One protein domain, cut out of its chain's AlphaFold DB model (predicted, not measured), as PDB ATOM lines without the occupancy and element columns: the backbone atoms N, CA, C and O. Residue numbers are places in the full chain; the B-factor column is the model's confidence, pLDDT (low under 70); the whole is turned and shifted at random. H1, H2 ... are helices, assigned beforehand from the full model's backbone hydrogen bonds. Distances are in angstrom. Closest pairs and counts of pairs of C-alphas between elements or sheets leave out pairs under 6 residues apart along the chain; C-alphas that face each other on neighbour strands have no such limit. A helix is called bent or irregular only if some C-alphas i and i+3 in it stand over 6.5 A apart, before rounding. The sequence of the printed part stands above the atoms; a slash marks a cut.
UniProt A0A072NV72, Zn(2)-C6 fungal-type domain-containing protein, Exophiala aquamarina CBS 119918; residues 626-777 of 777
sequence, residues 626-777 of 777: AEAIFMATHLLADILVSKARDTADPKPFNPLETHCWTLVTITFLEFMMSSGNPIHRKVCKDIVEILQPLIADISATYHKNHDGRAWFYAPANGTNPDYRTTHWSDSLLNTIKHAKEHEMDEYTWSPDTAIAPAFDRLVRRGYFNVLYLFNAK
ATOM      1  N   ALA A 626      -8.844 -18.714   2.104       77.00
ATOM      2  CA  ALA A 626      -8.320 -17.651   2.952       77.00
ATOM      3  C   ALA A 626      -7.687 -18.175   4.254       77.00
ATOM      4  O   ALA A 626      -6.673 -17.634   4.684       77.00
ATOM      5  N   GLU A 627      -8.227 -19.246   4.845       81.38
ATOM      6  CA  GLU A 627      -7.663 -19.904   6.031       81.38
ATOM      7  C   GLU A 627      -6.298 -20.531   5.714       81.38
ATOM      8  O   GLU A 627      -5.335 -20.326   6.447       81.38
ATOM      9  N   ALA A 628      -6.170 -21.221   4.577       83.50
ATOM     10  CA  ALA A 628      -4.904 -21.824   4.162       83.50
ATOM     11  C   ALA A 628      -3.827 -20.767   3.862       83.50
ATOM     12  O   ALA A 628      -2.666 -20.953   4.231       83.50
ATOM     13  N   ILE A 629      -4.201 -19.646   3.228       85.62
ATOM     14  CA  ILE A 629      -3.288 -18.514   3.003       85.62
ATOM     15  C   ILE A 629      -2.876 -17.895   4.345       85.62
ATOM     16  O   ILE A 629      -1.688 -17.674   4.575       85.62
ATOM     17  N   PHE A 630      -3.832 -17.653   5.247       86.06
ATOM     18  CA  PHE A 630      -3.572 -17.107   6.578       86.06
ATOM     19  C   PHE A 630      -2.612 -18.001   7.380       86.06
ATOM     20  O   PHE A 630      -1.594 -17.514   7.867       86.06
ATOM     21  N   MET A 631      -2.856 -19.314   7.425       89.12
ATOM     22  CA  MET A 631      -1.990 -20.283   8.111       89.12
ATOM     23  C   MET A 631      -0.583 -20.364   7.499       89.12
ATOM     24  O   MET A 631       0.400 -20.425   8.238       89.12
ATOM     25  N   ALA A 632      -0.451 -20.315   6.168       91.94
ATOM     26  CA  ALA A 632       0.859 -20.264   5.507       91.94
ATOM     27  C   ALA A 632       1.614 -18.953   5.803       91.94
ATOM     28  O   ALA A 632       2.831 -18.964   5.990       91.94
ATOM     29  N   THR A 633       0.890 -17.832   5.894       93.56
ATOM     30  CA  THR A 633       1.455 -16.519   6.248       93.56
ATOM     31  C   THR A 633       1.929 -16.508   7.703       93.56
ATOM     32  O   THR A 633       3.051 -16.087   7.973       93.56
ATOM     33  N   HIS A 634       1.117 -17.036   8.625       93.94
ATOM     34  CA  HIS A 634       1.440 -17.159  10.049       93.94
ATOM     35  C   HIS A 634       2.661 -18.056  10.284       93.94
ATOM     36  O   HIS A 634       3.564 -17.665  11.017       93.94
ATOM     37  N   LEU A 635       2.757 -19.204   9.599       95.75
ATOM     38  CA  LEU A 635       3.911 -20.102   9.704       95.75
ATOM     39  C   LEU A 635       5.228 -19.414   9.308       95.75
ATOM     40  O   LEU A 635       6.241 -19.580   9.989       95.75
ATOM     41  N   LEU A 636       5.230 -18.642   8.214       97.19
ATOM     42  CA  LEU A 636       6.415 -17.888   7.800       97.19
ATOM     43  C   LEU A 636       6.703 -16.722   8.761       97.19
ATOM     44  O   LEU A 636       7.863 -16.472   9.082       97.19
ATOM     45  N   ALA A 637       5.664 -16.054   9.268       97.00
ATOM     46  CA  ALA A 637       5.794 -14.992  10.260       97.00
ATOM     47  C   ALA A 637       6.423 -15.489  11.569       97.00
ATOM     48  O   ALA A 637       7.348 -14.852  12.061       97.00
ATOM     49  N   ASP A 638       6.007 -16.645  12.093       96.25
ATOM     50  CA  ASP A 638       6.591 -17.236  13.303       96.25
ATOM     51  C   ASP A 638       8.083 -17.551  13.123       96.25
ATOM     52  O   ASP A 638       8.882 -17.327  14.032       96.25
ATOM     53  N   ILE A 639       8.481 -18.025  11.935       96.12
ATOM     54  CA  ILE A 639       9.889 -18.284  11.595       96.12
ATOM     55  C   ILE A 639      10.690 -16.971  11.572       96.12
ATOM     56  O   ILE A 639      11.766 -16.909  12.171       96.12
ATOM     57  N   LEU A 640      10.163 -15.910  10.948       95.38
ATOM     58  CA  LEU A 640      10.807 -14.588  10.920       95.38
ATOM     59  C   LEU A 640      10.895 -13.957  12.317       95.38
ATOM     60  O   LEU A 640      11.962 -13.497  12.714       95.38
ATOM     61  N   VAL A 641       9.813 -13.998  13.099       95.12
ATOM     62  CA  VAL A 641       9.760 -13.498  14.483       95.12
ATOM     63  C   VAL A 641      10.729 -14.269  15.383       95.12
ATOM     64  O   VAL A 641      11.398 -13.663  16.221       95.12
ATOM     65  N   SER A 642      10.858 -15.586  15.193       92.94
ATOM     66  CA  SER A 642      11.839 -16.411  15.905       92.94
ATOM     67  C   SER A 642      13.280 -16.040  15.531       92.94
ATOM     68  O   SER A 642      14.097 -15.883  16.433       92.94
ATOM     69  N   LYS A 643      13.598 -15.847  14.239       90.38
ATOM     70  CA  LYS A 643      14.939 -15.415  13.784       90.38
ATOM     71  C   LYS A 643      15.281 -13.994  14.259       90.38
ATOM     72  O   LYS A 643      16.421 -13.709  14.631       90.38
ATOM     73  N   ALA A 644      14.301 -13.092  14.265       88.50
ATOM     74  CA  ALA A 644      14.485 -11.720  14.728       88.50
ATOM     75  C   ALA A 644      14.820 -11.675  16.228       88.50
ATOM     76  O   ALA A 644      15.771 -11.002  16.614       88.50
ATOM     77  N   ARG A 645      14.097 -12.450  17.049       88.12
ATOM     78  CA  ARG A 645      14.280 -12.526  18.512       88.12
ATOM     79  C   ARG A 645      15.496 -13.330  18.977       88.12
ATOM     80  O   ARG A 645      15.827 -13.257  20.157       88.12
ATOM     81  N   ASP A 646      16.132 -14.097  18.098       85.75
ATOM     82  CA  ASP A 646      17.407 -14.751  18.398       85.75
ATOM     83  C   ASP A 646      18.478 -13.692  18.724       85.75
ATOM     84  O   ASP A 646      18.590 -12.689  18.018       85.75
ATOM     85  N   THR A 647      19.253 -13.892  19.788       73.06
ATOM     86  CA  THR A 647      20.330 -12.980  20.213       73.06
ATOM     87  C   THR A 647      21.717 -13.456  19.772       73.06
ATOM     88  O   THR A 647      22.721 -12.916  20.231       73.06
ATOM     89  N   ALA A 648      21.800 -14.492  18.932       72.19
ATOM     90  CA  ALA A 648      23.046 -14.925  18.315       72.19
ATOM     91  C   ALA A 648      23.516 -13.912  17.253       72.19
ATOM     92  O   ALA A 648      22.942 -13.833  16.166       72.19
ATOM     93  N   ASP A 649      24.581 -13.173  17.568       65.31
ATOM     94  CA  ASP A 649      25.286 -12.278  16.646       65.31
ATOM     95  C   ASP A 649      26.717 -12.773  16.355       65.31
ATOM     96  O   ASP A 649      27.360 -13.340  17.246       65.31
ATOM     97  N   PRO A 650      27.260 -12.525  15.145       67.69
ATOM     98  CA  PRO A 650      26.603 -11.870  14.011       67.69
ATOM     99  C   PRO A 650      25.676 -12.828  13.246       67.69
ATOM    100  O   PRO A 650      26.069 -13.935  12.875       67.69
ATOM    101  N   LYS A 651      24.454 -12.384  12.938       79.31
ATOM    102  CA  LYS A 651      23.534 -13.137  12.067       79.31
ATOM    103  C   LYS A 651      24.069 -13.176  10.622       79.31
ATOM    104  O   LYS A 651      24.531 -12.142  10.139       79.31
ATOM    105  N   PRO A 652      23.994 -14.308   9.895       85.75
ATOM    106  CA  PRO A 652      24.387 -14.365   8.486       85.75
ATOM    107  C   PRO A 652      23.378 -13.643   7.577       85.75
ATOM    108  O   PRO A 652      22.159 -13.710   7.794       85.75
ATOM    109  N   PHE A 653      23.898 -12.988   6.536       88.56
ATOM    110  CA  PHE A 653      23.133 -12.378   5.452       88.56
ATOM    111  C   PHE A 653      22.271 -13.427   4.748       88.56
ATOM    112  O   PHE A 653      22.738 -14.517   4.422       88.56
ATOM    113  N   ASN A 654      21.016 -13.080   4.477       90.44
ATOM    114  CA  ASN A 654      20.021 -13.988   3.928       90.44
ATOM    115  C   ASN A 654      19.360 -13.356   2.691       90.44
ATOM    116  O   ASN A 654      18.572 -12.425   2.862       90.44
ATOM    117  N   PRO A 655      19.599 -13.866   1.466       91.06
ATOM    118  CA  PRO A 655      19.062 -13.272   0.234       91.06
ATOM    119  C   PRO A 655      17.528 -13.345   0.140       91.06
ATOM    120  O   PRO A 655      16.926 -12.770  -0.755       91.06
ATOM    121  N   LEU A 656      16.869 -14.063   1.053       92.62
ATOM    122  CA  LEU A 656      15.413 -14.192   1.109       92.62
ATOM    123  C   LEU A 656      14.757 -13.204   2.079       92.62
ATOM    124  O   LEU A 656      13.533 -13.180   2.174       92.62
ATOM    125  N   GLU A 657      15.533 -12.427   2.840       91.00
ATOM    126  CA  GLU A 657      15.001 -11.658   3.968       91.00
ATOM    127  C   GLU A 657      14.006 -10.582   3.513       91.00
ATOM    128  O   GLU A 657      12.845 -10.600   3.936       91.00
ATOM    129  N   THR A 658      14.417  -9.742   2.561       91.19
ATOM    130  CA  THR A 658      13.597  -8.729   1.881       91.19
ATOM    131  C   THR A 658      12.290  -9.317   1.349       91.19
ATOM    132  O   THR A 658      11.207  -8.776   1.584       91.19
ATOM    133  N   HIS A 659      12.369 -10.466   0.673       92.75
ATOM    134  CA  HIS A 659      11.223 -11.138   0.059       92.75
ATOM    135  C   HIS A 659      10.253 -11.723   1.096       92.75
ATOM    136  O   HIS A 659       9.039 -11.539   0.976       92.75
ATOM    137  N   CYS A 660      10.771 -12.391   2.132       95.75
ATOM    138  CA  CYS A 660       9.957 -12.999   3.181       95.75
ATOM    139  C   CYS A 660       9.251 -11.943   4.043       95.75
ATOM    140  O   CYS A 660       8.033 -12.033   4.210       95.75
ATOM    141  N   TRP A 661       9.966 -10.928   4.551       95.81
ATOM    142  CA  TRP A 661       9.345  -9.850   5.337       95.81
ATOM    143  C   TRP A 661       8.307  -9.084   4.518       95.81
ATOM    144  O   TRP A 661       7.214  -8.814   5.023       95.81
ATOM    145  N   THR A 662       8.609  -8.782   3.251       93.62
ATOM    146  CA  THR A 662       7.685  -8.046   2.381       93.62
ATOM    147  C   THR A 662       6.414  -8.838   2.109       93.62
ATOM    148  O   THR A 662       5.318  -8.318   2.322       93.62
ATOM    149  N   LEU A 663       6.526 -10.108   1.700       92.62
ATOM    150  CA  LEU A 663       5.352 -10.915   1.373       92.62
ATOM    151  C   LEU A 663       4.486 -11.215   2.608       92.62
ATOM    152  O   LEU A 663       3.261 -11.146   2.506       92.62
ATOM    153  N   VAL A 664       5.084 -11.496   3.773       95.12
ATOM    154  CA  VAL A 664       4.338 -11.686   5.033       95.12
ATOM    155  C   VAL A 664       3.597 -10.411   5.429       95.12
ATOM    156  O   VAL A 664       2.390 -10.451   5.660       95.12
ATOM    157  N   THR A 665       4.304  -9.278   5.468       94.94
ATOM    158  CA  THR A 665       3.734  -7.998   5.908       94.94
ATOM    159  C   THR A 665       2.602  -7.561   4.987       94.94
ATOM    160  O   THR A 665       1.507  -7.273   5.468       94.94
ATOM    161  N   ILE A 666       2.819  -7.585   3.666       90.94
ATOM    162  CA  ILE A 666       1.776  -7.255   2.689       90.94
ATOM    163  C   ILE A 666       0.578  -8.198   2.856       90.94
ATOM    164  O   ILE A 666      -0.535  -7.703   2.998       90.94
ATOM    165  N   THR A 667       0.775  -9.519   2.950       89.88
ATOM    166  CA  THR A 667      -0.353 -10.467   3.074       89.88
ATOM    167  C   THR A 667      -1.203 -10.220   4.330       89.88
ATOM    168  O   THR A 667      -2.428 -10.330   4.266       89.88
ATOM    169  N   PHE A 668      -0.608  -9.830   5.466       91.25
ATOM    170  CA  PHE A 668      -1.391  -9.461   6.654       91.25
ATOM    171  C   PHE A 668      -2.105  -8.113   6.530       91.25
ATOM    172  O   PHE A 668      -3.255  -8.017   6.953       91.25
ATOM    173  N   LEU A 669      -1.480  -7.091   5.937       88.94
ATOM    174  CA  LEU A 669      -2.146  -5.805   5.691       88.94
ATOM    175  C   LEU A 669      -3.315  -5.968   4.705       88.94
ATOM    176  O   LEU A 669      -4.388  -5.406   4.911       88.94
ATOM    177  N   GLU A 670      -3.142  -6.801   3.680       84.25
ATOM    178  CA  GLU A 670      -4.184  -7.194   2.731       84.25
ATOM    179  C   GLU A 670      -5.379  -7.871   3.432       84.25
ATOM    180  O   GLU A 670      -6.527  -7.506   3.177       84.25
ATOM    181  N   PHE A 671      -5.151  -8.793   4.377       81.81
ATOM    182  CA  PHE A 671      -6.237  -9.349   5.197       81.81
ATOM    183  C   PHE A 671      -6.851  -8.332   6.169       81.81
ATOM    184  O   PHE A 671      -8.070  -8.330   6.351       81.81
ATOM    185  N   MET A 672      -6.038  -7.474   6.790       83.62
ATOM    186  CA  MET A 672      -6.487  -6.449   7.739       83.62
ATOM    187  C   MET A 672      -7.458  -5.459   7.079       83.62
ATOM    188  O   MET A 672      -8.487  -5.137   7.668       83.62
ATOM    189  N   MET A 673      -7.161  -5.035   5.845       78.25
ATOM    190  CA  MET A 673      -7.997  -4.112   5.070       78.25
ATOM    191  C   MET A 673      -9.203  -4.800   4.409       78.25
ATOM    192  O   MET A 673     -10.292  -4.234   4.404       78.25
ATOM    193  N   SER A 674      -9.040  -6.002   3.838       73.69
ATOM    194  CA  SER A 674     -10.061  -6.617   2.965       73.69
ATOM    195  C   SER A 674     -10.933  -7.699   3.621       73.69
ATOM    196  O   SER A 674     -11.921  -8.131   3.019       73.69
ATOM    197  N   SER A 675     -10.611  -8.185   4.827       72.94
ATOM    198  CA  SER A 675     -11.389  -9.270   5.441       72.94
ATOM    199  C   SER A 675     -12.707  -8.790   6.053       72.94
ATOM    200  O   SER A 675     -12.744  -7.881   6.883       72.94
ATOM    201  N   GLY A 676     -13.797  -9.479   5.707       68.50
ATOM    202  CA  GLY A 676     -15.103  -9.314   6.351       68.50
ATOM    203  C   GLY A 676     -15.220  -9.955   7.733       68.50
ATOM    204  O   GLY A 676     -16.156  -9.649   8.462       68.50
ATOM    205  N   ASN A 677     -14.289 -10.840   8.114       76.50
ATOM    206  CA  ASN A 677     -14.313 -11.473   9.430       76.50
ATOM    207  C   ASN A 677     -13.576 -10.578  10.449       76.50
ATOM    208  O   ASN A 677     -12.349 -10.459  10.356       76.50
ATOM    209  N   PRO A 678     -14.262  -9.991  11.451       78.75
ATOM    210  CA  PRO A 678     -13.620  -9.122  12.439       78.75
ATOM    211  C   PRO A 678     -12.574  -9.864  13.285       78.75
ATOM    212  O   PRO A 678     -11.601  -9.253  13.720       78.75
ATOM    213  N   ILE A 679     -12.707 -11.187  13.462       80.88
ATOM    214  CA  ILE A 679     -11.696 -12.012  14.142       80.88
ATOM    215  C   ILE A 679     -10.415 -12.069  13.301       80.88
ATOM    216  O   ILE A 679      -9.330 -11.860  13.835       80.88
ATOM    217  N   HIS A 680     -10.525 -12.285  11.984       78.00
ATOM    218  CA  HIS A 680      -9.354 -12.307  11.098       78.00
ATOM    219  C   HIS A 680      -8.688 -10.928  11.042       78.00
ATOM    220  O   HIS A 680      -7.471 -10.853  11.193       78.00
ATOM    221  N   ARG A 681      -9.472  -9.842  10.907       82.38
ATOM    222  CA  ARG A 681      -8.946  -8.465  10.974       82.38
ATOM    223  C   ARG A 681      -8.165  -8.234  12.265       82.38
ATOM    224  O   ARG A 681      -7.030  -7.768  12.201       82.38
ATOM    225  N   LYS A 682      -8.734  -8.615  13.419       86.81
ATOM    226  CA  LYS A 682      -8.066  -8.464  14.714       86.81
ATOM    227  C   LYS A 682      -6.750  -9.242  14.768       86.81
ATOM    228  O   LYS A 682      -5.731  -8.638  15.060       86.81
ATOM    229  N   VAL A 683      -6.739 -10.539  14.452       88.94
ATOM    230  CA  VAL A 683      -5.501 -11.338  14.560       88.94
ATOM    231  C   VAL A 683      -4.426 -10.848  13.578       88.94
ATOM    232  O   VAL A 683      -3.253 -10.813  13.936       88.94
ATOM    233  N   CYS A 684      -4.798 -10.373  12.383       88.94
ATOM    234  CA  CYS A 684      -3.843  -9.720  11.478       88.94
ATOM    235  C   CYS A 684      -3.256  -8.440  12.093       88.94
ATOM    236  O   CYS A 684      -2.056  -8.206  11.974       88.94
ATOM    237  N   LYS A 685      -4.073  -7.636  12.785       90.06
ATOM    238  CA  LYS A 685      -3.640  -6.414  13.476       90.06
ATOM    239  C   LYS A 685      -2.719  -6.722  14.665       90.06
ATOM    240  O   LYS A 685      -1.632  -6.152  14.740       90.06
ATOM    241  N   ASP A 686      -3.100  -7.693  15.499       92.50
ATOM    242  CA  ASP A 686      -2.304  -8.216  16.619       92.50
ATOM    243  C   ASP A 686      -0.919  -8.718  16.122       92.50
ATOM    244  O   ASP A 686       0.108  -8.443  16.744       92.50
ATOM    245  N   ILE A 687      -0.850  -9.396  14.963       93.94
ATOM    246  CA  ILE A 687       0.416  -9.853  14.353       93.94
ATOM    247  C   ILE A 687       1.217  -8.693  13.737       93.94
ATOM    248  O   ILE A 687       2.433  -8.632  13.915       93.94
ATOM    249  N   VAL A 688       0.581  -7.741  13.048       94.94
ATOM    250  CA  VAL A 688       1.269  -6.557  12.491       94.94
ATOM    251  C   VAL A 688       1.904  -5.707  13.600       94.94
ATOM    252  O   VAL A 688       2.985  -5.156  13.399       94.94
ATOM    253  N   GLU A 689       1.304  -5.651  14.790       95.62
ATOM    254  CA  GLU A 689       1.899  -5.018  15.977       95.62
ATOM    255  C   GLU A 689       3.105  -5.783  16.552       95.62
ATOM    256  O   GLU A 689       3.974  -5.163  17.164       95.62
ATOM    257  N   ILE A 690       3.231  -7.089  16.289       96.31
ATOM    258  CA  ILE A 690       4.436  -7.881  16.594       96.31
ATOM    259  C   ILE A 690       5.524  -7.686  15.524       96.31
ATOM    260  O   ILE A 690       6.704  -7.609  15.866       96.31
ATOM    261  N   LEU A 691       5.153  -7.594  14.241       96.62
ATOM    262  CA  LEU A 691       6.101  -7.433  13.129       96.62
ATOM    263  C   LEU A 691       6.714  -6.023  13.082       96.62
ATOM    264  O   LEU A 691       7.920  -5.886  12.882       96.62
ATOM    265  N   GLN A 692       5.910  -4.977  13.298       96.69
ATOM    266  CA  GLN A 692       6.331  -3.574  13.195       96.69
ATOM    267  C   GLN A 692       7.599  -3.219  14.012       96.69
ATOM    268  O   GLN A 692       8.509  -2.634  13.421       96.69
ATOM    269  N   PRO A 693       7.733  -3.554  15.315       97.00
ATOM    270  CA  PRO A 693       8.948  -3.240  16.074       97.00
ATOM    271  C   PRO A 693      10.179  -4.038  15.617       97.00
ATOM    272  O   PRO A 693      11.290  -3.536  15.734       97.00
ATOM    273  N   LEU A 694      10.003  -5.241  15.058       96.00
ATOM    274  CA  LEU A 694      11.115  -6.053  14.547       96.00
ATOM    275  C   LEU A 694      11.654  -5.488  13.224       96.00
ATOM    276  O   LEU A 694      12.862  -5.406  13.029       96.00
ATOM    277  N   ILE A 695      10.767  -5.014  12.343       95.75
ATOM    278  CA  ILE A 695      11.157  -4.316  11.107       95.75
ATOM    279  C   ILE A 695      11.838  -2.970  11.440       95.75
ATOM    280  O   ILE A 695      12.785  -2.573  10.761       95.75
ATOM    281  N   ALA A 696      11.413  -2.293  12.515       95.25
ATOM    282  CA  ALA A 696      12.072  -1.085  13.019       95.25
ATOM    283  C   ALA A 696      13.479  -1.349  13.589       95.25
ATOM    284  O   ALA A 696      14.370  -0.528  13.387       95.25
ATOM    285  N   ASP A 697      13.703  -2.490  14.243       92.69
ATOM    286  CA  ASP A 697      15.030  -2.900  14.722       92.69
ATOM    287  C   ASP A 697      15.983  -3.258  13.565       92.69
ATOM    288  O   ASP A 697      17.152  -2.861  13.568       92.69
ATOM    289  N   ILE A 698      15.465  -3.902  12.508       90.69
ATOM    290  CA  ILE A 698      16.201  -4.151  11.255       90.69
ATOM    291  C   ILE A 698      16.596  -2.827  10.582       90.69
ATOM    292  O   ILE A 698      17.763  -2.652  10.232       90.69
ATOM    293  N   SER A 699      15.662  -1.874  10.458       90.75
ATOM    294  CA  SER A 699      15.931  -0.512   9.964       90.75
ATOM    295  C   SER A 699      17.028   0.179  10.783       90.75
ATOM    296  O   SER A 699      18.052   0.598  10.240       90.75
ATOM    297  N   ALA A 700      16.866   0.242  12.108       89.75
ATOM    298  CA  ALA A 700      17.815   0.899  13.001       89.75
ATOM    299  C   ALA A 700      19.215   0.267  12.939       89.75
ATOM    300  O   ALA A 700      20.215   0.987  12.912       89.75
ATOM    301  N   THR A 701      19.295  -1.064  12.869       86.81
ATOM    302  CA  THR A 701      20.555  -1.812  12.749       86.81
ATOM    303  C   THR A 701      21.229  -1.584  11.398       86.81
ATOM    304  O   THR A 701      22.440  -1.356  11.359       86.81
ATOM    305  N   TYR A 702      20.464  -1.578  10.301       86.06
ATOM    306  CA  TYR A 702      20.974  -1.241   8.973       86.06
ATOM    307  C   TYR A 702      21.561   0.181   8.952       86.06
ATOM    308  O   TYR A 702      22.747   0.346   8.664       86.06
ATOM    309  N   HIS A 703      20.790   1.197   9.353       84.88
ATOM    310  CA  HIS A 703      21.241   2.594   9.332       84.88
ATOM    311  C   HIS A 703      22.473   2.831  10.209       84.88
ATOM    312  O   HIS A 703      23.449   3.435   9.764       84.88
ATOM    313  N   LYS A 704      22.479   2.285  11.434       83.88
ATOM    314  CA  LYS A 704      23.617   2.345  12.365       83.88
ATOM    315  C   LYS A 704      24.921   1.830  11.743       83.88
ATOM    316  O   LYS A 704      25.988   2.355  12.061       83.88
ATOM    317  N   ASN A 705      24.837   0.819  10.879       78.19
ATOM    318  CA  ASN A 705      25.995   0.155  10.284       78.19
ATOM    319  C   ASN A 705      26.335   0.660   8.865       78.19
ATOM    320  O   ASN A 705      27.485   0.514   8.446       78.19
ATOM    321  N   HIS A 706      25.379   1.246   8.131       75.94
ATOM    322  CA  HIS A 706      25.510   1.538   6.693       75.94
ATOM    323  C   HIS A 706      25.333   3.015   6.299       75.94
ATOM    324  O   HIS A 706      25.845   3.399   5.248       75.94
ATOM    325  N   ASP A 707      24.721   3.883   7.121       70.94
ATOM    326  CA  ASP A 707      24.495   5.301   6.754       70.94
ATOM    327  C   ASP A 707      25.809   6.064   6.481       70.94
ATOM    328  O   ASP A 707      25.844   6.984   5.664       70.94
ATOM    329  N   GLY A 708      26.937   5.631   7.064       71.38
ATOM    330  CA  GLY A 708      28.276   6.158   6.748       71.38
ATOM    331  C   GLY A 708      28.725   5.957   5.288       71.38
ATOM    332  O   GLY A 708      29.688   6.588   4.849       71.38
ATOM    333  N   ARG A 709      28.024   5.110   4.522       77.56
ATOM    334  CA  ARG A 709      28.221   4.860   3.083       77.56
ATOM    335  C   ARG A 709      27.104   5.451   2.216       77.56
ATOM    336  O   ARG A 709      27.213   5.398   0.994       77.56
ATOM    337  N   ALA A 710      26.044   6.012   2.809       77.38
ATOM    338  CA  ALA A 710      24.837   6.413   2.082       77.38
ATOM    339  C   ALA A 710      25.116   7.406   0.945       77.38
ATOM    340  O   ALA A 710      24.550   7.280  -0.139       77.38
ATOM    341  N   TRP A 711      26.061   8.326   1.153       78.25
ATOM    342  CA  TRP A 711      26.516   9.294   0.150       78.25
ATOM    343  C   TRP A 711      26.911   8.661  -1.197       78.25
ATOM    344  O   TRP A 711      26.753   9.306  -2.229       78.25
ATOM    345  N   PHE A 712      27.385   7.408  -1.223       81.06
ATOM    346  CA  PHE A 712      27.807   6.737  -2.457       81.06
ATOM    347  C   PHE A 712      26.627   6.359  -3.364       81.06
ATOM    348  O   PHE A 712      26.764   6.362  -4.586       81.06
ATOM    349  N   TYR A 713      25.460   6.089  -2.774       80.31
ATOM    350  CA  TYR A 713      24.209   5.816  -3.488       80.31
ATOM    351  C   TYR A 713      23.488   7.111  -3.920       80.31
ATOM    352  O   TYR A 713      22.504   7.056  -4.650       80.31
ATOM    353  N   ALA A 714      23.974   8.290  -3.506       78.25
ATOM    354  CA  ALA A 714      23.316   9.560  -3.794       78.25
ATOM    355  C   ALA A 714      23.337   9.893  -5.308       78.25
ATOM    356  O   ALA A 714      24.426   9.974  -5.892       78.25
ATOM    357  N   PRO A 715      22.185  10.212  -5.937       70.75
ATOM    358  CA  PRO A 715      22.030  10.382  -7.395       70.75
ATOM    359  C   PRO A 715      22.615  11.698  -7.959       70.75
ATOM    360  O   PRO A 715      22.137  12.248  -8.949       70.75
ATOM    361  N   ALA A 716      23.632  12.255  -7.300       64.88
ATOM    362  CA  ALA A 716      24.307  13.493  -7.669       64.88
ATOM    363  C   ALA A 716      25.815  13.382  -7.385       64.88
ATOM    364  O   ALA A 716      26.342  14.100  -6.541       64.88
ATOM    365  N   ASN A 717      26.505  12.447  -8.054       63.28
ATOM    366  CA  ASN A 717      27.966  12.240  -7.994       63.28
ATOM    367  C   ASN A 717      28.564  12.256  -6.565       63.28
ATOM    368  O   ASN A 717      29.610  12.861  -6.334       63.28
ATOM    369  N   GLY A 718      27.865  11.676  -5.583       58.69
ATOM    370  CA  GLY A 718      28.295  11.684  -4.179       58.69
ATOM    371  C   GLY A 718      28.317  13.059  -3.486       58.69
ATOM    372  O   GLY A 718      28.726  13.151  -2.331       58.69
ATOM    373  N   THR A 719      27.863  14.142  -4.132       58.81
ATOM    374  CA  THR A 719      27.979  15.517  -3.603       58.81
ATOM    375  C   THR A 719      26.883  15.908  -2.608       58.81
ATOM    376  O   THR A 719      26.815  17.075  -2.222       58.81
ATOM    377  N   ASN A 720      26.006  14.982  -2.209       68.12
ATOM    378  CA  ASN A 720      25.013  15.205  -1.157       68.12
ATOM    379  C   ASN A 720      25.429  14.460   0.132       68.12
ATOM    380  O   ASN A 720      25.083  13.287   0.287       68.12
ATOM    381  N   PRO A 721      26.152  15.113   1.064       64.06
ATOM    382  CA  PRO A 721      26.638  14.494   2.303       64.06
ATOM    383  C   PRO A 721      25.541  14.268   3.358       64.06
ATOM    384  O   PRO A 721      25.849  13.755   4.442       64.06
ATOM    385  N   ASP A 722      24.307  14.676   3.047       71.88
ATOM    386  CA  ASP A 722      23.100  14.531   3.863       71.88
ATOM    387  C   ASP A 722      22.067  13.607   3.178       71.88
ATOM    388  O   ASP A 722      20.920  13.506   3.618       71.88
ATOM    389  N   TYR A 723      22.462  12.911   2.101       78.81
ATOM    390  CA  TYR A 723      21.688  11.800   1.547       78.81
ATOM    391  C   TYR A 723      21.689  10.621   2.523       78.81
ATOM    392  O   TYR A 723      22.737  10.234   3.045       78.81
ATOM    393  N   ARG A 724      20.517  10.023   2.723       81.50
ATOM    394  CA  ARG A 724      20.311   8.818   3.526       81.50
ATOM    395  C   ARG A 724      19.677   7.762   2.631       81.50
ATOM    396  O   ARG A 724      18.752   8.084   1.889       81.50
ATOM    397  N   THR A 725      20.182   6.534   2.696       81.31
ATOM    398  CA  THR A 725      19.589   5.409   1.969       81.31
ATOM    399  C   THR A 725      18.195   5.113   2.510       81.31
ATOM    400  O   THR A 725      17.868   5.422   3.657       81.31
ATOM    401  N   THR A 726      17.361   4.521   1.667       84.69
ATOM    402  CA  THR A 726      16.001   4.107   2.011       84.69
ATOM    403  C   THR A 726      15.938   2.593   1.927       84.69
ATOM    404  O   THR A 726      15.888   2.013   0.847       84.69
ATOM    405  N   HIS A 727      16.016   1.920   3.065       87.88
ATOM    406  CA  HIS A 727      16.048   0.466   3.108       87.88
ATOM    407  C   HIS A 727      14.638  -0.101   2.866       87.88
ATOM    408  O   HIS A 727      13.615   0.560   3.095       87.88
ATOM    409  N   TRP A 728      14.544  -1.361   2.432       89.19
ATOM    410  CA  TRP A 728      13.246  -2.021   2.230       89.19
ATOM    411  C   TRP A 728      12.410  -2.070   3.523       89.19
ATOM    412  O   TRP A 728      11.180  -2.007   3.469       89.19
ATOM    413  N   SER A 729      13.064  -2.108   4.692       92.25
ATOM    414  CA  SER A 729      12.406  -2.041   6.004       92.25
ATOM    415  C   SER A 729      11.678  -0.717   6.228       92.25
ATOM    416  O   SER A 729      10.584  -0.711   6.782       92.25
ATOM    417  N   ASP A 730      12.236   0.399   5.759       91.56
ATOM    418  CA  ASP A 730      11.654   1.734   5.946       91.56
ATOM    419  C   ASP A 730      10.404   1.881   5.078       91.56
ATOM    420  O   ASP A 730       9.347   2.322   5.537       91.56
ATOM    421  N   SER A 731      10.501   1.384   3.843       89.56
ATOM    422  CA  SER A 731       9.374   1.281   2.916       89.56
ATOM    423  C   SER A 731       8.250   0.398   3.485       89.56
ATOM    424  O   SER A 731       7.070   0.739   3.362       89.56
ATOM    425  N   LEU A 732       8.580  -0.702   4.178       92.38
ATOM    426  CA  LEU A 732       7.593  -1.524   4.892       92.38
ATOM    427  C   LEU A 732       6.973  -0.810   6.097       92.38
ATOM    428  O   LEU A 732       5.761  -0.910   6.289       92.38
ATOM    429  N   LEU A 733       7.746  -0.063   6.887       94.56
ATOM    430  CA  LEU A 733       7.216   0.716   8.014       94.56
ATOM    431  C   LEU A 733       6.246   1.804   7.535       94.56
ATOM    432  O   LEU A 733       5.170   1.962   8.119       94.56
ATOM    433  N   ASN A 734       6.564   2.481   6.427       91.44
ATOM    434  CA  ASN A 734       5.655   3.421   5.767       91.44
ATOM    435  C   ASN A 734       4.395   2.721   5.229       91.44
ATOM    436  O   ASN A 734       3.291   3.245   5.386       91.44
ATOM    437  N   THR A 735       4.531   1.513   4.668       90.44
ATOM    438  CA  THR A 735       3.394   0.692   4.206       90.44
ATOM    439  C   THR A 735       2.462   0.311   5.369       90.44
ATOM    440  O   THR A 735       1.248   0.487   5.269       90.44
ATOM    441  N   ILE A 736       3.016  -0.146   6.502       92.88
ATOM    442  CA  ILE A 736       2.260  -0.466   7.729       92.88
ATOM    443  C   ILE A 736       1.555   0.783   8.272       92.88
ATOM    444  O   ILE A 736       0.374   0.721   8.616       92.88
ATOM    445  N   LYS A 737       2.261   1.920   8.337       91.75
ATOM    446  CA  LYS A 737       1.702   3.200   8.787       91.75
ATOM    447  C   LYS A 737       0.512   3.614   7.919       91.75
ATOM    448  O   LYS A 737      -0.563   3.861   8.457       91.75
ATOM    449  N   HIS A 738       0.677   3.628   6.596       88.00
ATOM    450  CA  HIS A 738      -0.386   4.008   5.668       88.00
ATOM    451  C   HIS A 738      -1.629   3.119   5.819       88.00
ATOM    452  O   HIS A 738      -2.744   3.633   5.886       88.00
ATOM    453  N   ALA A 739      -1.442   1.801   5.941       85.94
ATOM    454  CA  ALA A 739      -2.537   0.854   6.133       85.94
ATOM    455  C   ALA A 739      -3.276   1.041   7.474       85.94
ATOM    456  O   ALA A 739      -4.491   0.867   7.514       85.94
ATOM    457  N   LYS A 740      -2.580   1.444   8.551       85.88
ATOM    458  CA  LYS A 740      -3.200   1.824   9.839       85.88
ATOM    459  C   LYS A 740      -3.929   3.176   9.785       85.88
ATOM    460  O   LYS A 740      -4.870   3.393  10.539       85.88
ATOM    461  N   GLU A 741      -3.516   4.083   8.898       84.44
ATOM    462  CA  GLU A 741      -4.186   5.375   8.656       84.44
ATOM    463  C   GLU A 741      -5.430   5.257   7.751       84.44
ATOM    464  O   GLU A 741      -6.268   6.154   7.756       84.44
ATOM    465  N   HIS A 742      -5.552   4.171   6.975       75.00
ATOM    466  CA  HIS A 742      -6.594   3.964   5.955       75.00
ATOM    467  C   HIS A 742      -7.423   2.686   6.203       75.00
ATOM    468  O   HIS A 742      -7.906   2.055   5.261       75.00
ATOM    469  N   GLU A 743      -7.592   2.289   7.468       66.19
ATOM    470  CA  GLU A 743      -8.481   1.182   7.842       66.19
ATOM    471  C   GLU A 743      -9.937   1.489   7.440       66.19
ATOM    472  O   GLU A 743     -10.437   2.591   7.668       66.19
ATOM    473  N   MET A 744     -10.631   0.518   6.837       58.44
ATOM    474  CA  MET A 744     -12.034   0.689   6.445       58.44
ATOM    475  C   MET A 744     -12.963   0.697   7.664       58.44
ATOM    476  O   MET A 744     -12.920  -0.222   8.484       58.44
ATOM    477  N   ASP A 745     -13.873   1.674   7.719       55.69
ATOM    478  CA  ASP A 745     -14.971   1.696   8.688       55.69
ATOM    479  C   ASP A 745     -15.777   0.391   8.629       55.69
ATOM    480  O   ASP A 745     -16.249  -0.021   7.563       55.69
ATOM    481  N   GLU A 746     -16.001  -0.224   9.793       52.88
ATOM    482  CA  GLU A 746     -16.611  -1.555   9.950       52.88
ATOM    483  C   GLU A 746     -18.000  -1.697   9.290       52.88
ATOM    484  O   GLU A 746     -18.406  -2.798   8.920       52.88
ATOM    485  N   TYR A 747     -18.693  -0.577   9.071       49.41
ATOM    486  CA  TYR A 747     -20.011  -0.489   8.437       49.41
ATOM    487  C   TYR A 747     -19.993  -0.413   6.897       49.41
ATOM    488  O   TYR A 747     -21.060  -0.399   6.284       49.41
ATOM    489  N   THR A 748     -18.821  -0.346   6.254       53.09
ATOM    490  CA  THR A 748     -18.694  -0.145   4.791       53.09
ATOM    491  C   THR A 748     -18.394  -1.417   3.990       53.09
ATOM    492  O   THR A 748     -18.314  -1.371   2.763       53.09
ATOM    493  N   TRP A 749     -18.246  -2.565   4.656       52.03
ATOM    494  CA  TRP A 749     -17.911  -3.832   4.005       52.03
ATOM    495  C   TRP A 749     -19.097  -4.445   3.242       52.03
ATOM    496  O   TRP A 749     -20.177  -4.637   3.804       52.03
ATOM    497  N   SER A 750     -18.873  -4.826   1.981       48.94
ATOM    498  CA  SER A 750     -19.805  -5.634   1.183       48.94
ATOM    499  C   SER A 750     -19.290  -7.074   1.034       48.94
ATOM    500  O   SER A 750     -18.086  -7.258   0.812       48.94
ATOM    501  N   PRO A 751     -20.158  -8.106   1.049       48.22
ATOM    502  CA  PRO A 751     -19.750  -9.466   0.695       48.22
ATOM    503  C   PRO A 751     -19.137  -9.561  -0.713       48.22
ATOM    504  O   PRO A 751     -18.212 -10.344  -0.911       48.22
ATOM    505  N   ASP A 752     -19.546  -8.706  -1.657       43.38
ATOM    506  CA  ASP A 752     -18.966  -8.654  -3.011       43.38
ATOM    507  C   ASP A 752     -17.555  -8.026  -3.048       43.38
ATOM    508  O   ASP A 752     -16.832  -8.166  -4.033       43.38
ATOM    509  N   THR A 753     -17.135  -7.343  -1.974       48.06
ATOM    510  CA  THR A 753     -15.772  -6.786  -1.832       48.06
ATOM    511  C   THR A 753     -14.784  -7.744  -1.157       48.06
ATOM    512  O   THR A 753     -13.615  -7.404  -0.991       48.06
ATOM    513  N   ALA A 754     -15.212  -8.961  -0.804       47.81
ATOM    514  CA  ALA A 754     -14.413  -9.961  -0.095       47.81
ATOM    515  C   ALA A 754     -13.412 -10.718  -0.998       47.81
ATOM    516  O   ALA A 754     -13.381 -11.947  -1.025       47.81
ATOM    517  N   ILE A 755     -12.576  -9.986  -1.737       49.03
ATOM    518  CA  ILE A 755     -11.512 -10.557  -2.569       49.03
ATOM    519  C   ILE A 755     -10.182 -10.407  -1.831       49.03
ATOM    520  O   ILE A 755      -9.681  -9.296  -1.666       49.03
ATOM    521  N   ALA A 756      -9.583 -11.534  -1.432       52.97
ATOM    522  CA  ALA A 756      -8.170 -11.567  -1.070       52.97
ATOM    523  C   ALA A 756      -7.370 -11.056  -2.287       52.97
ATOM    524  O   ALA A 756      -7.494 -11.641  -3.368       52.97
ATOM    525  N   PRO A 757      -6.637  -9.936  -2.169       58.09
ATOM    526  CA  PRO A 757      -6.226  -9.151  -3.325       58.09
ATOM    527  C   PRO A 757      -5.372  -9.942  -4.309       58.09
ATOM    528  O   PRO A 757      -4.581 -10.816  -3.939       58.09
ATOM    529  N   ALA A 758      -5.599  -9.614  -5.583       66.12
ATOM    530  CA  ALA A 758      -5.186 -10.372  -6.754       66.12
ATOM    531  C   ALA A 758      -3.675 -10.647  -6.757       66.12
ATOM    532  O   ALA A 758      -2.873  -9.836  -7.227       66.12
ATOM    533  N   PHE A 759      -3.301 -11.807  -6.219       76.19
ATOM    534  CA  PHE A 759      -1.909 -12.192  -6.020       76.19
ATOM    535  C   PHE A 759      -1.171 -12.330  -7.351       76.19
ATOM    536  O   PHE A 759      -0.024 -11.911  -7.457       76.19
ATOM    537  N   ASP A 760      -1.860 -12.794  -8.396       73.00
ATOM    538  CA  ASP A 760      -1.328 -12.790  -9.757       73.00
ATOM    539  C   ASP A 760      -0.887 -11.373 -10.170       73.00
ATOM    540  O   ASP A 760       0.205 -11.202 -10.697       73.00
ATOM    541  N   ARG A 761      -1.667 -10.327  -9.860       76.50
ATOM    542  CA  ARG A 761      -1.296  -8.931 -10.147       76.50
ATOM    543  C   ARG A 761      -0.151  -8.446  -9.266       76.50
ATOM    544  O   ARG A 761       0.697  -7.724  -9.785       76.50
ATOM    545  N   LEU A 762      -0.121  -8.829  -7.986       80.81
ATOM    546  CA  LEU A 762       0.965  -8.479  -7.064       80.81
ATOM    547  C   LEU A 762       2.301  -9.050  -7.551       80.81
ATOM    548  O   LEU A 762       3.269  -8.305  -7.653       80.81
ATOM    549  N   VAL A 763       2.355 -10.335  -7.920       78.69
ATOM    550  CA  VAL A 763       3.604 -10.954  -8.387       78.69
ATOM    551  C   VAL A 763       3.926 -10.551  -9.833       78.69
ATOM    552  O   VAL A 763       5.067 -10.201 -10.107       78.69
ATOM    553  N   ARG A 764       2.952 -10.460 -10.758       76.31
ATOM    554  CA  ARG A 764       3.178  -9.910 -12.120       76.31
ATOM    555  C   ARG A 764       3.815  -8.519 -12.095       76.31
ATOM    556  O   ARG A 764       4.660  -8.237 -12.936       76.31
ATOM    557  N   ARG A 765       3.374  -7.646 -11.183       79.25
ATOM    558  CA  ARG A 765       3.885  -6.271 -11.033       79.25
ATOM    559  C   ARG A 765       5.067  -6.156 -10.072       79.25
ATOM    560  O   ARG A 765       5.634  -5.075  -9.989       79.25
ATOM    561  N   GLY A 766       5.398  -7.222  -9.351       82.88
ATOM    562  CA  GLY A 766       6.382  -7.208  -8.280       82.88
ATOM    563  C   GLY A 766       5.882  -6.517  -7.010       82.88
ATOM    564  O   GLY A 766       5.339  -5.411  -7.045       82.88
ATOM    565  N   TYR A 767       6.116  -7.136  -5.855       85.81
ATOM    566  CA  TYR A 767       5.839  -6.503  -4.561       85.81
ATOM    567  C   TYR A 767       6.850  -5.398  -4.207       85.81
ATOM    568  O   TYR A 767       6.534  -4.530  -3.397       85.81
ATOM    569  N   PHE A 768       8.010  -5.336  -4.868       84.88
ATOM    570  CA  PHE A 768       8.945  -4.210  -4.745       84.88
ATOM    571  C   PHE A 768       8.329  -2.888  -5.239       84.88
ATOM    572  O   PHE A 768       8.581  -1.835  -4.654       84.88
ATOM    573  N   ASN A 769       7.423  -2.936  -6.222       80.56
ATOM    574  CA  ASN A 769       6.658  -1.759  -6.644       80.56
ATOM    575  C   ASN A 769       5.630  -1.290  -5.594       80.56
ATOM    576  O   ASN A 769       5.212  -0.136  -5.640       80.56
ATOM    577  N   VAL A 770       5.244  -2.131  -4.624       82.25
ATOM    578  CA  VAL A 770       4.447  -1.686  -3.463       82.25
ATOM    579  C   VAL A 770       5.326  -0.885  -2.504       82.25
ATOM    580  O   VAL A 770       4.936   0.210  -2.111       82.25
ATOM    581  N   LEU A 771       6.532  -1.380  -2.198       82.50
ATOM    582  CA  LEU A 771       7.504  -0.678  -1.348       82.50
ATOM    583  C   LEU A 771       7.830   0.717  -1.900       82.50
ATOM    584  O   LEU A 771       7.742   1.706  -1.175       82.50
ATOM    585  N   TYR A 772       8.109   0.813  -3.205       76.25
ATOM    586  CA  TYR A 772       8.383   2.084  -3.879       76.25
ATOM    587  C   TYR A 772       7.266   3.128  -3.685       76.25
ATOM    588  O   TYR A 772       7.547   4.282  -3.348       76.25
ATOM    589  N   LEU A 773       5.994   2.735  -3.827       76.00
ATOM    590  CA  LEU A 773       4.848   3.645  -3.677       76.00
ATOM    591  C   LEU A 773       4.720   4.256  -2.268       76.00
ATOM    592  O   LEU A 773       4.080   5.302  -2.126       76.00
ATOM    593  N   PHE A 774       5.338   3.637  -1.257       74.00
ATOM    594  CA  PHE A 774       5.399   4.118   0.128       74.00
ATOM    595  C   PHE A 774       6.774   4.676   0.536       74.00
ATOM    596  O   PHE A 774       6.935   5.135   1.664       74.00
ATOM    597  N   ASN A 775       7.740   4.710  -0.386       68.62
ATOM    598  CA  ASN A 775       8.991   5.464  -0.248       68.62
ATOM    599  C   ASN A 775       8.853   6.903  -0.801       68.62
ATOM    600  O   ASN A 775       9.514   7.831  -0.353       68.62
ATOM    601  N   ALA A 776       7.957   7.115  -1.772       53.34
ATOM    602  CA  ALA A 776       7.845   8.360  -2.541       53.34
ATOM    603  C   ALA A 776       6.861   9.423  -1.978       53.34
ATOM    604  O   ALA A 776       6.288  10.184  -2.768       53.34
ATOM    605  N   LYS A 777       6.602   9.461  -0.659       38.69
ATOM    606  CA  LYS A 777       5.615  10.360  -0.017       38.69
ATOM    607  C   LYS A 777       5.997  10.805   1.394       38.69
ATOM    608  O   LYS A 777       6.303   9.915   2.212       38.69
TER     609      LYS A 777
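This is residues 626 to 777 of the 777 residues of the protein "Zn(2)-C6 fungal-type domain-containing protein" of Exophiala aquamarina CBS 119918 (UniProt A0A072NV72). Four helices, H1 to H4, make an up-and-down bundle, in which each runs against the one before it; H2 and H4 lie side by side on the long H3, and H1 crosses H2 at a slant. H3 kinks sharply near its end, while the short H6 packs steeply on H4 and H5 touches no helix. The unnamed links 714 to 727 and 742 to 758 reach the two opposite ends of the longest axis. The printed part has 152 residues with six named helices, H1 to H6 in chain order, and no named strand, and its class is all helix. It is compact, with a radius of gyration of the C-alphas of 17.1 A and spans of 54 by 36 by 27 A.

H3, residues 678 to 713, has a kink of 77 degrees near residue 707 and is irregular: C-alphas 708 and 711 are 7.5 A apart. With residues 680 to 691 alone it touches H2, residues 657 to 674, opposite ways at a tilt of 36 degrees, only just steep; their closest C-alphas, of Met 672 and Arg 681, are 4.5 A apart, and the two are a helical hairpin. With residues 688 to 699 alone H3 touches H4, residues 728 to 741, in another hairpin, at a tilt of 37 degrees, only just steep; the closest C-alphas, of Ser 699 and Ser 729, are 5.5 A apart. H2 and H4 touch and run the same way at a shallow tilt of 8 degrees, closest at the C-alphas of Leu 669 and Ala 739, 6.7 A. H1, residues 626 to 645, forms a hairpin with H2 at a steep tilt of 45 degrees, closest at the C-alphas of Thr 633 and Val 664, 5.8 A. H1 and H3 only just touch, with 3 pairs of C-alphas within 8 A; the closest are Ala 644 and Leu 694, 6.6 A. H6, residues 768 to 775, touches H4 at 68 degrees, a tilt only just short of about perpendicular; the closest C-alphas, of Ser 731 and Leu 771, are 5.1 A apart. H5, residues 759 to 765, meets H6 only through their link and is apart from H1, H2, H3 and H4. The helix packing is mostly crossed. In H1, H2, H4 and H5 every O i to N i+4 pair is within hydrogen-bond range; in H3 24 of 32 are, in H6 3 of 4.

H1 begins at C-alpha 626 (-8.320, -17.651, 2.952) and is 27.9 A long, H2 25.6 A and H4 20.0 A. H3, 43.7 A, ends at C-alpha 713 (24.209, 5.816, -3.488). H5 is 9.7 A and H6 10.7 A long; H6 ends at C-alpha 775 (8.991, 5.464, -0.248).

The C-alphas of Thr 719 and Pro 751 are the farthest apart, 54.0 A. The printed part has no cut. The links H1 to H2, H3 to H4 and H4 to H5 are long. The mean pLDDT of the printed part is 80.8; residues under 70 include 716 to 721 and 743 to 758.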